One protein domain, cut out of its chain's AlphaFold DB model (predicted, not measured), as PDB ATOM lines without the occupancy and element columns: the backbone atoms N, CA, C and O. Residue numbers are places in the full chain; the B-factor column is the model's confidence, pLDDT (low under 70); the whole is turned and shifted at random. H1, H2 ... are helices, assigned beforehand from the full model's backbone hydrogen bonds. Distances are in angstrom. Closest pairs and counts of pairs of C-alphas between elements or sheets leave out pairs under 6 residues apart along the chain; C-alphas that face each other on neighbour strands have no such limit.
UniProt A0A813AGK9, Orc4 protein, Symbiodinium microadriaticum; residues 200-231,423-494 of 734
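AT A GLANCE: This is residues 200 to 231 and 423 to 494 of the 734 residues of the protein "Orc4 protein" of Symbiodinium microadriaticum (UniProt A0A813AGK9). A helical hairpin of the long helix H4 and the shorter H3 lies over a looser set of helices: H1 and H2 meet near their link as an L, and little H7 sits between H2 and H4. H5 lies at the open end of the hairpin, near the first residue of H3 and the end of H4, and from there the chain folds back through H6 to H7. The printed part has 104 residues with seven named helices, H1 to H7 in order along the chain, and no named strand; the class is all helix. The whole is compact, with a radius of gyration of the C-alphas of 13.9 A, and flat, spanning 38 by 38 by 18 A.

IN THESE COORDINATES: H4, the longest helix, holds residues 445 to 464 and measures 28.9 A from C-alpha 445 at (6.880, 18.972, -42.448) to C-alpha 464 at (24.173, -0.196, -55.394). H3 is residues 423 to 434, 15.8 A. H1, residues 200 to 213, is 20.1 A long and begins with C-alpha 200 at (32.942, 10.587, -48.110). H2 is residues 215 to 230, 22.4 A. The short helices are H5, residues 469 to 473, H6, residues 479 to 484, and H7, residues 488 to 492.

HOW THE PARTS SIT: H3 and H4 form a helical hairpin: they touch, closest at the C-alphas of Glu 431 and Ser 456, 6.5 A apart, and run opposite ways at a shallow tilt of 28 degrees. H4 touches H7 with residues 454 to 458 alone, closest at the C-alphas of Ala 458 and Leu 492, 6.3 A. H2 only just touches H7, with 3 pairs of C-alphas within 8 A, closest Glu 222 and Val 488, 6.7 A. H2 also only just touches H3, again with 3 pairs, closest Leu 225 and Leu 434, 7.0 A; their lines are only just about perpendicular, at 71 degrees. H1 is close to H2 but not clearly touching, with the C-alphas of Leu 211 and Ile 218 7.8 A apart, and about perpendicular to it at 86 degrees. H5 is close to H3 but not clearly touching, with the C-alphas of Ala 423 and Ala 469 7.2 A apart. H6 is near H2 and apart from H4. Every O i to N i+4 pair is within hydrogen-bond range in H1, H2, H3, H4, H5 and H7; in H6 0 of 2 are, beside 1 of 3 O i to N i+3 pairs.

THE WHOLE: The two C-alphas farthest apart, those of Gly 442 and Asp 473, are 39.5 A apart. Residues 232 to 422 are not printed, and C-alphas 231 and 423 are 25.1 A apart across this cut. Of the links that are printed whole, H3 to H4 is short and the others are tight. The mean pLDDT of the printed part is 74.3; 40 residues are under 70, among them 200 to 204, 464 to 476 and 478 to 487.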
ATOM      1  N   VAL A 200      33.642  11.580 -48.938       57.94
ATOM      2  CA  VAL A 200      32.942  10.587 -48.110       57.94
ATOM      3  C   VAL A 200      32.998  11.005 -46.640       57.94
ATOM      4  O   VAL A 200      31.953  11.092 -45.992       57.94
ATOM      5  N   ALA A 201      34.180  11.380 -46.141       57.12
ATOM      6  CA  ALA A 201      34.365  11.851 -44.767       57.12
ATOM      7  C   ALA A 201      33.550  13.123 -44.465       57.12
ATOM      8  O   ALA A 201      32.912  13.222 -43.414       57.12
ATOM      9  N   ARG A 202      33.496  14.078 -45.403       60.25
ATOM     10  CA  ARG A 202      32.656  15.284 -45.280       60.25
ATOM     11  C   ARG A 202      31.165  14.952 -45.263       60.25
ATOM     12  O   ARG A 202      30.422  15.518 -44.461       60.25
ATOM     13  N   SER A 203      30.719  14.019 -46.103       63.41
ATOM     14  CA  SER A 203      29.317  13.589 -46.138       63.41
ATOM     15  C   SER A 203      28.880  12.897 -44.838       63.41
ATOM     16  O   SER A 203      27.784  13.163 -44.337       63.41
ATOM     17  N   GLU A 204      29.759  12.093 -44.230       66.25
ATOM     18  CA  GLU A 204      29.522  11.464 -42.927       66.25
ATOM     19  C   GLU A 204      29.497  12.491 -41.790       66.25
ATOM     20  O   GLU A 204      28.649  12.410 -40.898       66.25
ATOM     21  N   GLN A 205      30.381  13.491 -41.820       71.12
ATOM     22  CA  GLN A 205      30.390  14.576 -40.836       71.12
ATOM     23  C   GLN A 205      29.105  15.411 -40.888       71.12
ATOM     24  O   GLN A 205      28.498  15.663 -39.846       71.12
ATOM     25  N   LEU A 206      28.642  15.780 -42.087       74.25
ATOM     26  CA  LEU A 206      27.381  16.505 -42.278       74.25
ATOM     27  C   LEU A 206      26.173  15.679 -41.816       74.25
ATOM     28  O   LEU A 206      25.274  16.211 -41.164       74.25
ATOM     29  N   MET A 207      26.169  14.372 -42.094       72.12
ATOM     30  CA  MET A 207      25.127  13.461 -41.613       72.12
ATOM     31  C   MET A 207      25.125  13.371 -40.082       72.12
ATOM     32  O   MET A 207      24.071  13.444 -39.456       72.12
ATOM     33  N   ASN A 208      26.297  13.252 -39.457       76.94
ATOM     34  CA  ASN A 208      26.412  13.186 -38.004       76.94
ATOM     35  C   ASN A 208      25.985  14.492 -37.322       76.94
ATOM     36  O   ASN A 208      25.292  14.434 -36.305       76.94
ATOM     37  N   ALA A 209      26.325  15.647 -37.897       78.12
ATOM     38  CA  ALA A 209      25.877  16.950 -37.412       78.12
ATOM     39  C   ALA A 209      24.347  17.097 -37.503       78.12
ATOM     40  O   ALA A 209      23.705  17.548 -36.553       78.12
ATOM     41  N   TRP A 210      23.744  16.647 -38.607       82.94
ATOM     42  CA  TRP A 210      22.288  16.640 -38.772       82.94
ATOM     43  C   TRP A 210      21.592  15.715 -37.760       82.94
ATOM     44  O   TRP A 210      20.648  16.122 -37.084       82.94
ATOM     45  N   LEU A 211      22.104  14.494 -37.576       80.44
ATOM     46  CA  LEU A 211      21.564  13.529 -36.611       80.44
ATOM     47  C   LEU A 211      21.632  14.037 -35.165       80.44
ATOM     48  O   LEU A 211      20.734  13.746 -34.375       80.44
ATOM     49  N   GLN A 212      22.690  14.770 -34.808       78.69
ATOM     50  CA  GLN A 212      22.813  15.397 -33.490       78.69
ATOM     51  C   GLN A 212      21.800  16.531 -33.309       78.69
ATOM     52  O   GLN A 212      21.186  16.636 -32.250       78.69
ATOM     53  N   ARG A 213      21.575  17.340 -34.350       82.81
ATOM     54  CA  ARG A 213      20.618  18.452 -34.324       82.81
ATOM     55  C   ARG A 213      19.167  17.985 -34.176       82.81
ATOM     56  O   ARG A 213      18.413  18.601 -33.431       82.81
ATOM     57  N   HIS A 214      18.795  16.885 -34.832       82.50
ATOM     58  CA  HIS A 214      17.412  16.389 -34.889       82.50
ATOM     59  C   HIS A 214      17.156  15.138 -34.028       82.50
ATOM     60  O   HIS A 214      16.217  14.379 -34.270       82.50
ATOM     61  N   GLN A 215      17.969  14.890 -32.995       81.31
ATOM     62  CA  GLN A 215      17.914  13.648 -32.211       81.31
ATOM     63  C   GLN A 215      16.531  13.362 -31.589       81.31
ATOM     64  O   GLN A 215      16.089  12.213 -31.558       81.31
ATOM     65  N   THR A 216      15.825  14.389 -31.110       80.88
ATOM     66  CA  THR A 216      14.494  14.257 -30.487       80.88
ATOM     67  C   THR A 216      13.395  13.964 -31.512       80.88
ATOM     68  O   THR A 216      12.502  13.153 -31.254       80.88
ATOM     69  N   GLU A 217      13.468  14.575 -32.693       83.31
ATOM     70  CA  GLU A 217      12.544  14.360 -33.811       83.31
ATOM     71  C   GLU A 217      12.738  12.979 -34.432       83.31
ATOM     72  O   GLU A 217      11.761  12.279 -34.699       83.31
ATOM     73  N   ILE A 218      13.987  12.515 -34.540       83.81
ATOM     74  CA  ILE A 218      14.304  11.156 -34.987       83.81
ATOM     75  C   ILE A 218      13.760  10.117 -34.001       83.81
ATOM     76  O   ILE A 218      13.167   9.130 -34.425       83.81
ATOM     77  N   GLN A 219      13.873  10.334 -32.687       81.94
ATOM     78  CA  GLN A 219      13.274   9.427 -31.699       81.94
ATOM     79  C   GLN A 219      11.744   9.376 -31.804       81.94
ATOM     80  O   GLN A 219      11.144   8.308 -31.658       81.94
ATOM     81  N   LYS A 220      11.089  10.513 -32.067       83.19
ATOM     82  CA  LYS A 220       9.643  10.550 -32.335       83.19
ATOM     83  C   LYS A 220       9.305   9.801 -33.625       83.19
ATOM     84  O   LYS A 220       8.391   8.980 -33.614       83.19
ATOM     85  N   ALA A 221      10.064  10.020 -34.698       82.50
ATOM     86  CA  ALA A 221       9.932   9.300 -35.959       82.50
ATOM     87  C   ALA A 221      10.103   7.782 -35.782       82.50
ATOM     88  O   ALA A 221       9.277   7.019 -36.272       82.50
ATOM     89  N   GLU A 222      11.102   7.328 -35.024       82.31
ATOM     90  CA  GLU A 222      11.326   5.911 -34.716       82.31
ATOM     91  C   GLU A 222      10.153   5.296 -33.944       82.31
ATOM     92  O   GLU A 222       9.706   4.197 -34.274       82.31
ATOM     93  N   ARG A 223       9.604   6.007 -32.950       81.62
ATOM     94  CA  ARG A 223       8.401   5.559 -32.226       81.62
ATOM     95  C   ARG A 223       7.194   5.470 -33.153       81.62
ATOM     96  O   ARG A 223       6.450   4.495 -33.076       81.62
ATOM     97  N   LEU A 224       7.018   6.451 -34.039       81.25
ATOM     98  CA  LEU A 224       5.949   6.439 -35.032       81.25
ATOM     99  C   LEU A 224       6.111   5.280 -36.011       81.25
ATOM    100  O   LEU A 224       5.132   4.583 -36.243       81.25
ATOM    101  N   LEU A 225       7.316   5.031 -36.534       81.69
ATOM    102  CA  LEU A 225       7.619   3.903 -37.421       81.69
ATOM    103  C   LEU A 225       7.408   2.557 -36.720       81.69
ATOM    104  O   LEU A 225       6.759   1.682 -37.279       81.69
ATOM    105  N   SER A 226       7.864   2.408 -35.476       79.31
ATOM    106  CA  SER A 226       7.663   1.194 -34.675       79.31
ATOM    107  C   SER A 226       6.180   0.919 -34.392       79.31
ATOM    108  O   SER A 226       5.691  -0.193 -34.615       79.31
ATOM    109  N   ALA A 227       5.420   1.944 -33.992       78.38
ATOM    110  CA  ALA A 227       3.972   1.839 -33.808       78.38
ATOM    111  C   ALA A 227       3.261   1.499 -35.127       78.38
ATOM    112  O   ALA A 227       2.338   0.687 -35.165       78.38
ATOM    113  N   ARG A 228       3.737   2.086 -36.226       76.00
ATOM    114  CA  ARG A 228       3.250   1.857 -37.582       76.00
ATOM    115  C   ARG A 228       3.511   0.434 -38.074       76.00
ATOM    116  O   ARG A 228       2.609  -0.176 -38.629       76.00
ATOM    117  N   TRP A 229       4.698  -0.120 -37.854       76.19
ATOM    118  CA  TRP A 229       5.008  -1.505 -38.220       76.19
ATOM    119  C   TRP A 229       4.277  -2.518 -37.347       76.19
ATOM    120  O   TRP A 229       3.964  -3.612 -37.809       76.19
ATOM    121  N   SER A 230       3.966  -2.136 -36.108       72.94
ATOM    122  CA  SER A 230       3.147  -2.940 -35.203       72.94
ATOM    123  C   SER A 230       1.667  -2.948 -35.598       72.94
ATOM    124  O   SER A 230       0.960  -3.897 -35.265       72.94
ATOM    125  N   ASN A 231       1.185  -1.919 -36.309       69.31
ATOM    126  CA  ASN A 231      -0.204  -1.827 -36.744       69.31
ATOM    127  C   ASN A 231      -0.363  -2.218 -38.230       69.31
ATOM    128  O   ASN A 231      -0.069  -1.415 -39.119       69.31
ATOM    129  N   ALA A 423      15.274  -5.808 -56.867       75.12
ATOM    130  CA  ALA A 423      15.732  -4.787 -55.933       75.12
ATOM    131  C   ALA A 423      14.897  -3.498 -56.039       75.12
ATOM    132  O   ALA A 423      14.666  -2.845 -55.027       75.12
ATOM    133  N   GLY A 424      14.381  -3.167 -57.230       76.75
ATOM    134  CA  GLY A 424      13.492  -2.021 -57.434       76.75
ATOM    135  C   GLY A 424      12.147  -2.171 -56.715       76.75
ATOM    136  O   GLY A 424      11.720  -1.258 -56.016       76.75
ATOM    137  N   GLU A 425      11.515  -3.344 -56.805       75.31
ATOM    138  CA  GLU A 425      10.268  -3.637 -56.077       75.31
ATOM    139  C   GLU A 425      10.492  -3.622 -54.561       75.31
ATOM    140  O   GLU A 425       9.670  -3.108 -53.802       75.31
ATOM    141  N   LEU A 426      11.624  -4.170 -54.103       78.19
ATOM    142  CA  LEU A 426      11.990  -4.127 -52.691       78.19
ATOM    143  C   LEU A 426      12.195  -2.682 -52.221       78.19
ATOM    144  O   LEU A 426      11.687  -2.325 -51.161       78.19
ATOM    145  N   LEU A 427      12.885  -1.846 -53.003       79.31
ATOM    146  CA  LEU A 427      13.072  -0.427 -52.695       79.31
ATOM    147  C   LEU A 427      11.741   0.298 -52.546       79.31
ATOM    148  O   LEU A 427      11.560   0.983 -51.548       79.31
ATOM    149  N   GLN A 428      10.797   0.094 -53.464       78.25
ATOM    150  CA  GLN A 428       9.466   0.702 -53.372       78.25
ATOM    151  C   GLN A 428       8.737   0.287 -52.088       78.25
ATOM    152  O   GLN A 428       8.166   1.126 -51.393       78.25
ATOM    153  N   ILE A 429       8.790  -1.000 -51.727       78.00
ATOM    154  CA  ILE A 429       8.187  -1.495 -50.481       78.00
ATOM    155  C   ILE A 429       8.871  -0.850 -49.269       78.00
ATOM    156  O   ILE A 429       8.196  -0.431 -48.331       78.00
ATOM    157  N   LEU A 430      10.201  -0.760 -49.265       78.50
ATOM    158  CA  LEU A 430      10.968  -0.198 -48.152       78.50
ATOM    159  C   LEU A 430      10.783   1.314 -48.013       78.50
ATOM    160  O   LEU A 430      10.613   1.789 -46.893       78.50
ATOM    161  N   GLU A 431      10.751   2.051 -49.121       80.88
ATOM    162  CA  GLU A 431      10.426   3.478 -49.160       80.88
ATOM    163  C   GLU A 431       9.020   3.702 -48.577       80.88
ATOM    164  O   GLU A 431       8.883   4.417 -47.587       80.88
ATOM    165  N   CYS A 432       8.002   2.964 -49.036       77.00
ATOM    166  CA  CYS A 432       6.647   3.018 -48.468       77.00
ATOM    167  C   CYS A 432       6.589   2.707 -46.958       77.00
ATOM    168  O   CYS A 432       5.708   3.200 -46.246       77.00
ATOM    169  N   ARG A 433       7.501   1.867 -46.447       76.94
ATOM    170  CA  ARG A 433       7.547   1.449 -45.034       76.94
ATOM    171  C   ARG A 433       8.330   2.385 -44.126       76.94
ATOM    172  O   ARG A 433       8.016   2.440 -42.935       76.94
ATOM    173  N   LEU A 434       9.355   3.048 -44.655       80.44
ATOM    174  CA  LEU A 434      10.258   3.920 -43.906       80.44
ATOM    175  C   LEU A 434       9.891   5.400 -44.052       80.44
ATOM    176  O   LEU A 434      10.255   6.189 -43.182       80.44
ATOM    177  N   HIS A 435       9.148   5.780 -45.096       84.06
ATOM    178  CA  HIS A 435       8.675   7.151 -45.268       84.06
ATOM    179  C   HIS A 435       7.614   7.518 -44.234       84.06
ATOM    180  O   HIS A 435       6.648   6.784 -43.974       84.06
ATOM    181  N   LEU A 436       7.780   8.701 -43.656       82.38
ATOM    182  CA  LEU A 436       6.809   9.315 -42.762       82.38
ATOM    183  C   LEU A 436       5.789  10.114 -43.587       82.38
ATOM    184  O   LEU A 436       6.184  10.802 -44.530       82.38
ATOM    185  N   PRO A 437       4.485  10.051 -43.256       78.00
ATOM    186  CA  PRO A 437       3.496  10.906 -43.893       78.00
ATOM    187  C   PRO A 437       3.710  12.364 -43.463       78.00
ATOM    188  O   PRO A 437       3.944  12.621 -42.283       78.00
ATOM    189  N   HIS A 438       3.508  13.308 -44.385       67.19
ATOM    190  CA  HIS A 438       3.534  14.770 -44.164       67.19
ATOM    191  C   HIS A 438       2.398  15.292 -43.249       67.19
ATOM    192  O   HIS A 438       2.058  16.456 -43.265       67.19
ATOM    193  N   SER A 439       1.727  14.414 -42.500       63.84
ATOM    194  CA  SER A 439       0.682  14.757 -41.522       63.84
ATOM    195  C   SER A 439       0.900  13.970 -40.219       63.84
ATOM    196  O   SER A 439      -0.042  13.628 -39.495       63.84
ATOM    197  N   ALA A 440       2.149  13.591 -39.943       65.69
ATOM    198  CA  ALA A 440       2.514  12.865 -38.739       65.69
ATOM    199  C   ALA A 440       2.367  13.776 -37.510       65.69
ATOM    200  O   ALA A 440       3.005  14.819 -37.408       65.69
ATOM    201  N   LYS A 441       1.531  13.371 -36.546       66.06
ATOM    202  CA  LYS A 441       1.292  14.145 -35.319       66.06
ATOM    203  C   LYS A 441       2.612  14.432 -34.583       66.06
ATOM    204  O   LYS A 441       3.247  13.501 -34.086       66.06
ATOM    205  N   GLY A 442       2.966  15.712 -34.452       68.56
ATOM    206  CA  GLY A 442       4.067  16.187 -33.604       68.56
ATOM    207  C   GLY A 442       5.455  16.263 -34.256       68.56
ATOM    208  O   GLY A 442       6.443  16.247 -33.510       68.56
ATOM    209  N   LEU A 443       5.524  16.322 -35.593       79.56
ATOM    210  CA  LEU A 443       6.739  16.542 -36.391       79.56
ATOM    211  C   LEU A 443       6.525  17.682 -37.398       79.56
ATOM    212  O   LEU A 443       5.422  17.820 -37.920       79.56
ATOM    213  N   ASP A 444       7.582  18.445 -37.682       82.56
ATOM    214  CA  ASP A 444       7.570  19.499 -38.700       82.56
ATOM    215  C   ASP A 444       7.678  18.912 -40.115       82.56
ATOM    216  O   ASP A 444       8.501  18.029 -40.377       82.56
ATOM    217  N   ASP A 445       6.905  19.451 -41.058       81.81
ATOM    218  CA  ASP A 445       6.880  18.972 -42.448       81.81
ATOM    219  C   ASP A 445       8.226  19.155 -43.167       81.81
ATOM    220  O   ASP A 445       8.617  18.325 -43.993       81.81
ATOM    221  N   ALA A 446       8.978  20.200 -42.803       82.88
ATOM    222  CA  ALA A 446      10.334  20.427 -43.300       82.88
ATOM    223  C   ALA A 446      11.288  19.296 -42.879       82.88
ATOM    224  O   ALA A 446      12.036  18.774 -43.709       82.88
ATOM    225  N   PHE A 447      11.201  18.858 -41.618       85.50
ATOM    226  CA  PHE A 447      11.974  17.724 -41.113       85.50
ATOM    227  C   PHE A 447      11.545  16.413 -41.781       85.50
ATOM    228  O   PHE A 447      12.396  15.607 -42.151       85.50
ATOM    229  N   VAL A 448      10.240  16.195 -41.977       85.19
ATOM    230  CA  VAL A 448       9.717  14.982 -42.632       85.19
ATOM    231  C   VAL A 448      10.240  14.849 -44.064       85.19
ATOM    232  O   VAL A 448      10.691  13.768 -44.450       85.19
ATOM    233  N   SER A 449      10.227  15.937 -44.837       85.50
ATOM    234  CA  SER A 449      10.762  15.953 -46.203       85.50
ATOM    235  C   SER A 449      12.267  15.665 -46.226       85.50
ATOM    236  O   SER A 449      12.733  14.801 -46.978       85.50
ATOM    237  N   GLU A 450      13.030  16.313 -45.339       85.12
ATOM    238  CA  GLU A 450      14.470  16.090 -45.234       85.12
ATOM    239  C   GLU A 450      14.790  14.644 -44.819       85.12
ATOM    240  O   GLU A 450      15.596  13.973 -45.468       85.12
ATOM    241  N   PHE A 451      14.097  14.111 -43.813       85.31
ATOM    242  CA  PHE A 451      14.227  12.729 -43.359       85.31
ATOM    243  C   PHE A 451      13.920  11.723 -44.479       85.31
ATOM    244  O   PHE A 451      14.725  10.825 -44.738       85.31
ATOM    245  N   ASN A 452      12.800  11.888 -45.193       87.81
ATOM    246  CA  ASN A 452      12.406  11.001 -46.292       87.81
ATOM    247  C   ASN A 452      13.438  11.022 -47.440       87.81
ATOM    248  O   ASN A 452      13.751   9.972 -48.016       87.81
ATOM    249  N   SER A 453      14.027  12.186 -47.737       86.81
ATOM    250  CA  SER A 453      15.109  12.331 -48.722       86.81
ATOM    251  C   SER A 453      16.381  11.578 -48.302       86.81
ATOM    252  O   SER A 453      16.944  10.796 -49.082       86.81
ATOM    253  N   LYS A 454      16.804  11.727 -47.038       84.38
ATOM    254  CA  LYS A 454      17.975  11.020 -46.489       84.38
ATOM    255  C   LYS A 454      17.769   9.503 -46.461       84.38
ATOM    256  O   LYS A 454      18.669   8.764 -46.860       84.38
ATOM    257  N   VAL A 455      16.583   9.034 -46.069       84.31
ATOM    258  CA  VAL A 455      16.219   7.605 -46.076       84.31
ATOM    259  C   VAL A 455      16.278   7.023 -47.488       84.31
ATOM    260  O   VAL A 455      16.898   5.980 -47.692       84.31
ATOM    261  N   SER A 456      15.691   7.706 -48.472       84.50
ATOM    262  CA  SER A 456      15.683   7.239 -49.867       84.50
ATOM    263  C   SER A 456      17.102   7.162 -50.443       84.50
ATOM    264  O   SER A 456      17.455   6.209 -51.137       84.50
ATOM    265  N   THR A 457      17.958   8.126 -50.090       84.69
ATOM    266  CA  THR A 457      19.376   8.130 -50.483       84.69
ATOM    267  C   THR A 457      20.135   6.953 -49.863       84.69
ATOM    268  O   THR A 457      20.863   6.249 -50.566       84.69
ATOM    269  N   ALA A 458      19.922   6.679 -48.571       79.75
ATOM    270  CA  ALA A 458      20.545   5.554 -47.872       79.75
ATOM    271  C   ALA A 458      20.101   4.188 -48.434       79.75
ATOM    272  O   ALA A 458      20.925   3.287 -48.599       79.75
ATOM    273  N   LEU A 459      18.817   4.039 -48.779       79.50
ATOM    274  CA  LEU A 459      18.285   2.824 -49.406       79.50
ATOM    275  C   LEU A 459      18.925   2.569 -50.779       79.50
ATOM    276  O   LEU A 459      19.387   1.458 -51.049       79.50
ATOM    277  N   ARG A 460      19.021   3.600 -51.627       80.50
ATOM    278  CA  ARG A 460      19.642   3.486 -52.959       80.50
ATOM    279  C   ARG A 460      21.133   3.171 -52.883       80.50
ATOM    280  O   ARG A 460      21.614   2.362 -53.672       80.50
ATOM    281  N   ALA A 461      21.852   3.751 -51.922       75.62
ATOM    282  CA  ALA A 461      23.267   3.454 -51.705       75.62
ATOM    283  C   ALA A 461      23.502   1.966 -51.385       75.62
ATOM    284  O   ALA A 461      24.413   1.352 -51.933       75.62
ATOM    285  N   ARG A 462      22.640   1.355 -50.563       71.19
ATOM    286  CA  ARG A 462      22.747  -0.064 -50.187       71.19
ATOM    287  C   ARG A 462      22.396  -1.033 -51.313       71.19
ATOM    288  O   ARG A 462      23.027  -2.079 -51.420       71.19
ATOM    289  N   VAL A 463      21.444  -0.682 -52.180       71.81
ATOM    290  CA  VAL A 463      21.153  -1.485 -53.381       71.81
ATOM    291  C   VAL A 463      22.318  -1.465 -54.364       71.81
ATOM    292  O   VAL A 463      22.662  -2.509 -54.908       71.81
ATOM    293  N   ARG A 464      22.977  -0.312 -54.539       63.00
ATOM    294  CA  ARG A 464      24.173  -0.196 -55.394       63.00
ATOM    295  C   ARG A 464      25.343  -1.058 -54.910       63.00
ATOM    296  O   ARG A 464      26.108  -1.537 -55.737       63.00
ATOM    297  N   LEU A 465      25.465  -1.285 -53.599       63.62
ATOM    298  CA  LEU A 465      26.506  -2.136 -53.004       63.62
ATOM    299  C   LEU A 465      26.242  -3.645 -53.166       63.62
ATOM    300  O   LEU A 465      27.063  -4.455 -52.755       63.62
ATOM    301  N   ASN A 466      25.117  -4.037 -53.773       61.91
ATOM    302  CA  ASN A 466      24.717  -5.431 -53.984       61.91
ATOM    303  C   ASN A 466      24.571  -6.274 -52.695       61.91
ATOM    304  O   ASN A 466      24.365  -7.485 -52.772       61.91
ATOM    305  N   ASP A 467      24.578  -5.634 -51.518       63.72
ATOM    306  CA  ASP A 467      24.415  -6.250 -50.188       63.72
ATOM    307  C   ASP A 467      23.149  -7.123 -50.081       63.72
ATOM    308  O   ASP A 467      23.037  -7.986 -49.203       63.72
ATOM    309  N   TRP A 468      22.139  -6.849 -50.916       67.56
ATOM    310  CA  TRP A 468      20.806  -7.448 -50.824       67.56
ATOM    311  C   TRP A 468      20.483  -8.436 -51.942       67.56
ATOM    312  O   TRP A 468      19.506  -9.162 -51.789       67.56
ATOM    313  N   ALA A 469      21.272  -8.517 -53.019       64.88
ATOM    314  CA  ALA A 469      20.957  -9.413 -54.138       64.88
ATOM    315  C   ALA A 469      20.897 -10.880 -53.695       64.88
ATOM    316  O   ALA A 469      19.893 -11.545 -53.921       64.88
ATOM    317  N   THR A 470      21.873 -11.328 -52.902       65.44
ATOM    318  CA  THR A 470      21.885 -12.689 -52.329       65.44
ATOM    319  C   THR A 470      20.659 -12.987 -51.457       65.44
ATOM    320  O   THR A 470      20.216 -14.133 -51.376       65.44
ATOM    321  N   LYS A 471      20.078 -11.963 -50.815       66.81
ATOM    322  CA  LYS A 471      18.886 -12.068 -49.955       66.81
ATOM    323  C   LYS A 471      17.570 -11.986 -50.733       66.81
ATOM    324  O   LYS A 471      16.564 -12.536 -50.289       66.81
ATOM    325  N   ILE A 472      17.567 -11.297 -51.873       68.69
ATOM    326  CA  ILE A 472      16.429 -11.240 -52.798       68.69
ATOM    327  C   ILE A 472      16.320 -12.573 -53.547       68.69
ATOM    328  O   ILE A 472      15.236 -13.149 -53.591       68.69
ATOM    329  N   ASP A 473      17.446 -13.113 -54.016       66.50
ATOM    330  CA  ASP A 473      17.507 -14.392 -54.739       66.50
ATOM    331  C   ASP A 473      17.076 -15.582 -53.869       66.50
ATOM    332  O   ASP A 473      16.498 -16.551 -54.355       66.50
ATOM    333  N   SER A 474      17.304 -15.495 -52.557       67.56
ATOM    334  CA  SER A 474      16.857 -16.493 -51.574       67.56
ATOM    335  C   SER A 474      15.404 -16.307 -51.114       67.56
ATOM    336  O   SER A 474      14.919 -17.090 -50.296       67.56
ATOM    337  N   GLY A 475      14.683 -15.307 -51.636       65.75
ATOM    338  CA  GLY A 475      13.250 -15.128 -51.391       65.75
ATOM    339  C   GLY A 475      12.902 -14.704 -49.961       65.75
ATOM    340  O   GLY A 475      11.812 -15.007 -49.465       65.75
ATOM    341  N   PHE A 476      13.805 -14.017 -49.250       67.94
ATOM    342  CA  PHE A 476      13.517 -13.594 -47.881       67.94
ATOM    343  C   PHE A 476      12.394 -12.543 -47.819       67.94
ATOM    344  O   PHE A 476      12.358 -11.560 -48.559       67.94
ATOM    345  N   LYS A 477      11.497 -12.704 -46.839       70.00
ATOM    346  CA  LYS A 477      10.373 -11.787 -46.578       70.00
ATOM    347  C   LYS A 477      10.876 -10.398 -46.170       70.00
ATOM    348  O   LYS A 477      11.603 -10.333 -45.183       70.00
ATOM    349  N   PRO A 478      10.407  -9.282 -46.759       68.31
ATOM    350  CA  PRO A 478      10.889  -7.926 -46.448       68.31
ATOM    351  C   PRO A 478      10.900  -7.535 -44.958       68.31
ATOM    352  O   PRO A 478      11.644  -6.645 -44.549       68.31
ATOM    353  N   SER A 479      10.117  -8.221 -44.118       68.00
ATOM    354  CA  SER A 479      10.122  -8.058 -42.663       68.00
ATOM    355  C   SER A 479      11.486  -8.288 -42.003       68.00
ATOM    356  O   SER A 479      11.731  -7.685 -40.959       68.00
ATOM    357  N   TRP A 480      12.389  -9.092 -42.585       68.44
ATOM    358  CA  TRP A 480      13.745  -9.283 -42.044       68.44
ATOM    359  C   TRP A 480      14.530  -7.968 -41.978       68.44
ATOM    360  O   TRP A 480      15.319  -7.737 -41.062       68.44
ATOM    361  N   PHE A 481      14.311  -7.095 -42.961       68.12
ATOM    362  CA  PHE A 481      15.072  -5.866 -43.115       68.12
ATOM    363  C   PHE A 481      14.499  -4.732 -42.268       68.12
ATOM    364  O   PHE A 481      15.260  -3.962 -41.686       68.12
ATOM    365  N   LEU A 482      13.171  -4.664 -42.134       69.19
ATOM    366  CA  LEU A 482      12.503  -3.609 -41.365       69.19
ATOM    367  C   LEU A 482      13.027  -3.550 -39.925       69.19
ATOM    368  O   LEU A 482      13.461  -2.498 -39.469       69.19
ATOM    369  N   TRP A 483      13.128  -4.692 -39.241       65.00
ATOM    370  CA  TRP A 483      13.659  -4.735 -37.874       65.00
ATOM    371  C   TRP A 483      15.143  -4.365 -37.773       65.00
ATOM    372  O   TRP A 483      15.565  -3.830 -36.751       65.00
ATOM    373  N   ARG A 484      15.934  -4.592 -38.830       65.69
ATOM    374  CA  ARG A 484      17.345  -4.169 -38.885       65.69
ATOM    375  C   ARG A 484      17.487  -2.652 -39.060       65.69
ATOM    376  O   ARG A 484      18.500  -2.093 -38.642       65.69
ATOM    377  N   CYS A 485      16.475  -1.988 -39.621       65.19
ATOM    378  CA  CYS A 485      16.462  -0.538 -39.829       65.19
ATOM    379  C   CYS A 485      16.204   0.272 -38.554       65.19
ATOM    380  O   CYS A 485      16.405   1.481 -38.575       65.19
ATOM    381  N   LEU A 486      15.774  -0.355 -37.453       64.50
ATOM    382  CA  LEU A 486      15.624   0.308 -36.155       64.50
ATOM    383  C   LEU A 486      16.831   0.023 -35.260       64.50
ATOM    384  O   LEU A 486      17.186  -1.147 -35.096       64.50
ATOM    385  N   PRO A 487      17.427   1.028 -34.584       66.38
ATOM    386  CA  PRO A 487      17.334   2.487 -34.763       66.38
ATOM    387  C   PRO A 487      17.670   3.012 -36.169       66.38
ATOM    388  O   PRO A 487      18.676   2.608 -36.754       66.38
ATOM    389  N   VAL A 488      16.891   3.980 -36.662       70.69
ATOM    390  CA  VAL A 488      17.091   4.647 -37.962       70.69
ATOM    391  C   VAL A 488      18.383   5.464 -37.962       70.69
ATOM    392  O   VAL A 488      19.049   5.587 -38.985       70.69
ATOM    393  N   THR A 489      18.809   5.942 -36.793       65.25
ATOM    394  CA  THR A 489      20.094   6.637 -36.612       65.25
ATOM    395  C   THR A 489      21.301   5.821 -37.088       65.25
ATOM    396  O   THR A 489      22.186   6.371 -37.737       65.25
ATOM    397  N   SER A 490      21.352   4.510 -36.830       64.00
ATOM    398  CA  SER A 490      22.449   3.664 -37.329       64.00
ATOM    399  C   SER A 490      22.314   3.346 -38.811       64.00
ATOM    400  O   SER A 490      23.319   3.160 -39.485       64.00
ATOM    401  N   PHE A 491      21.078   3.265 -39.304       68.81
ATOM    402  CA  PHE A 491      20.805   3.039 -40.716       68.81
ATOM    403  C   PHE A 491      21.269   4.241 -41.558       68.81
ATOM    404  O   PHE A 491      21.969   4.063 -42.552       68.81
ATOM    405  N   LEU A 492      20.963   5.463 -41.109       69.06
ATOM    406  CA  LEU A 492      21.346   6.711 -41.775       69.06
ATOM    407  C   LEU A 492      22.842   7.029 -41.679       69.06
ATOM    408  O   LEU A 492      23.381   7.653 -42.588       69.06
ATOM    409  N   ARG A 493      23.533   6.586 -40.619       63.75
ATOM    410  CA  ARG A 493      24.982   6.808 -40.462       63.75
ATOM    411  C   ARG A 493      25.838   6.101 -41.505       63.75
ATOM    412  O   ARG A 493      27.036   6.337 -41.517       63.75
ATOM    413  N   GLY A 494      25.280   5.202 -42.318       56.62
ATOM    414  CA  GLY A 494      26.024   4.495 -43.364       56.62
ATOM    415  C   GLY A 494      27.100   3.530 -42.851       56.62
ATOM    416  O   GLY A 494      27.517   2.660 -43.608       56.62
TER     417      GLY A 494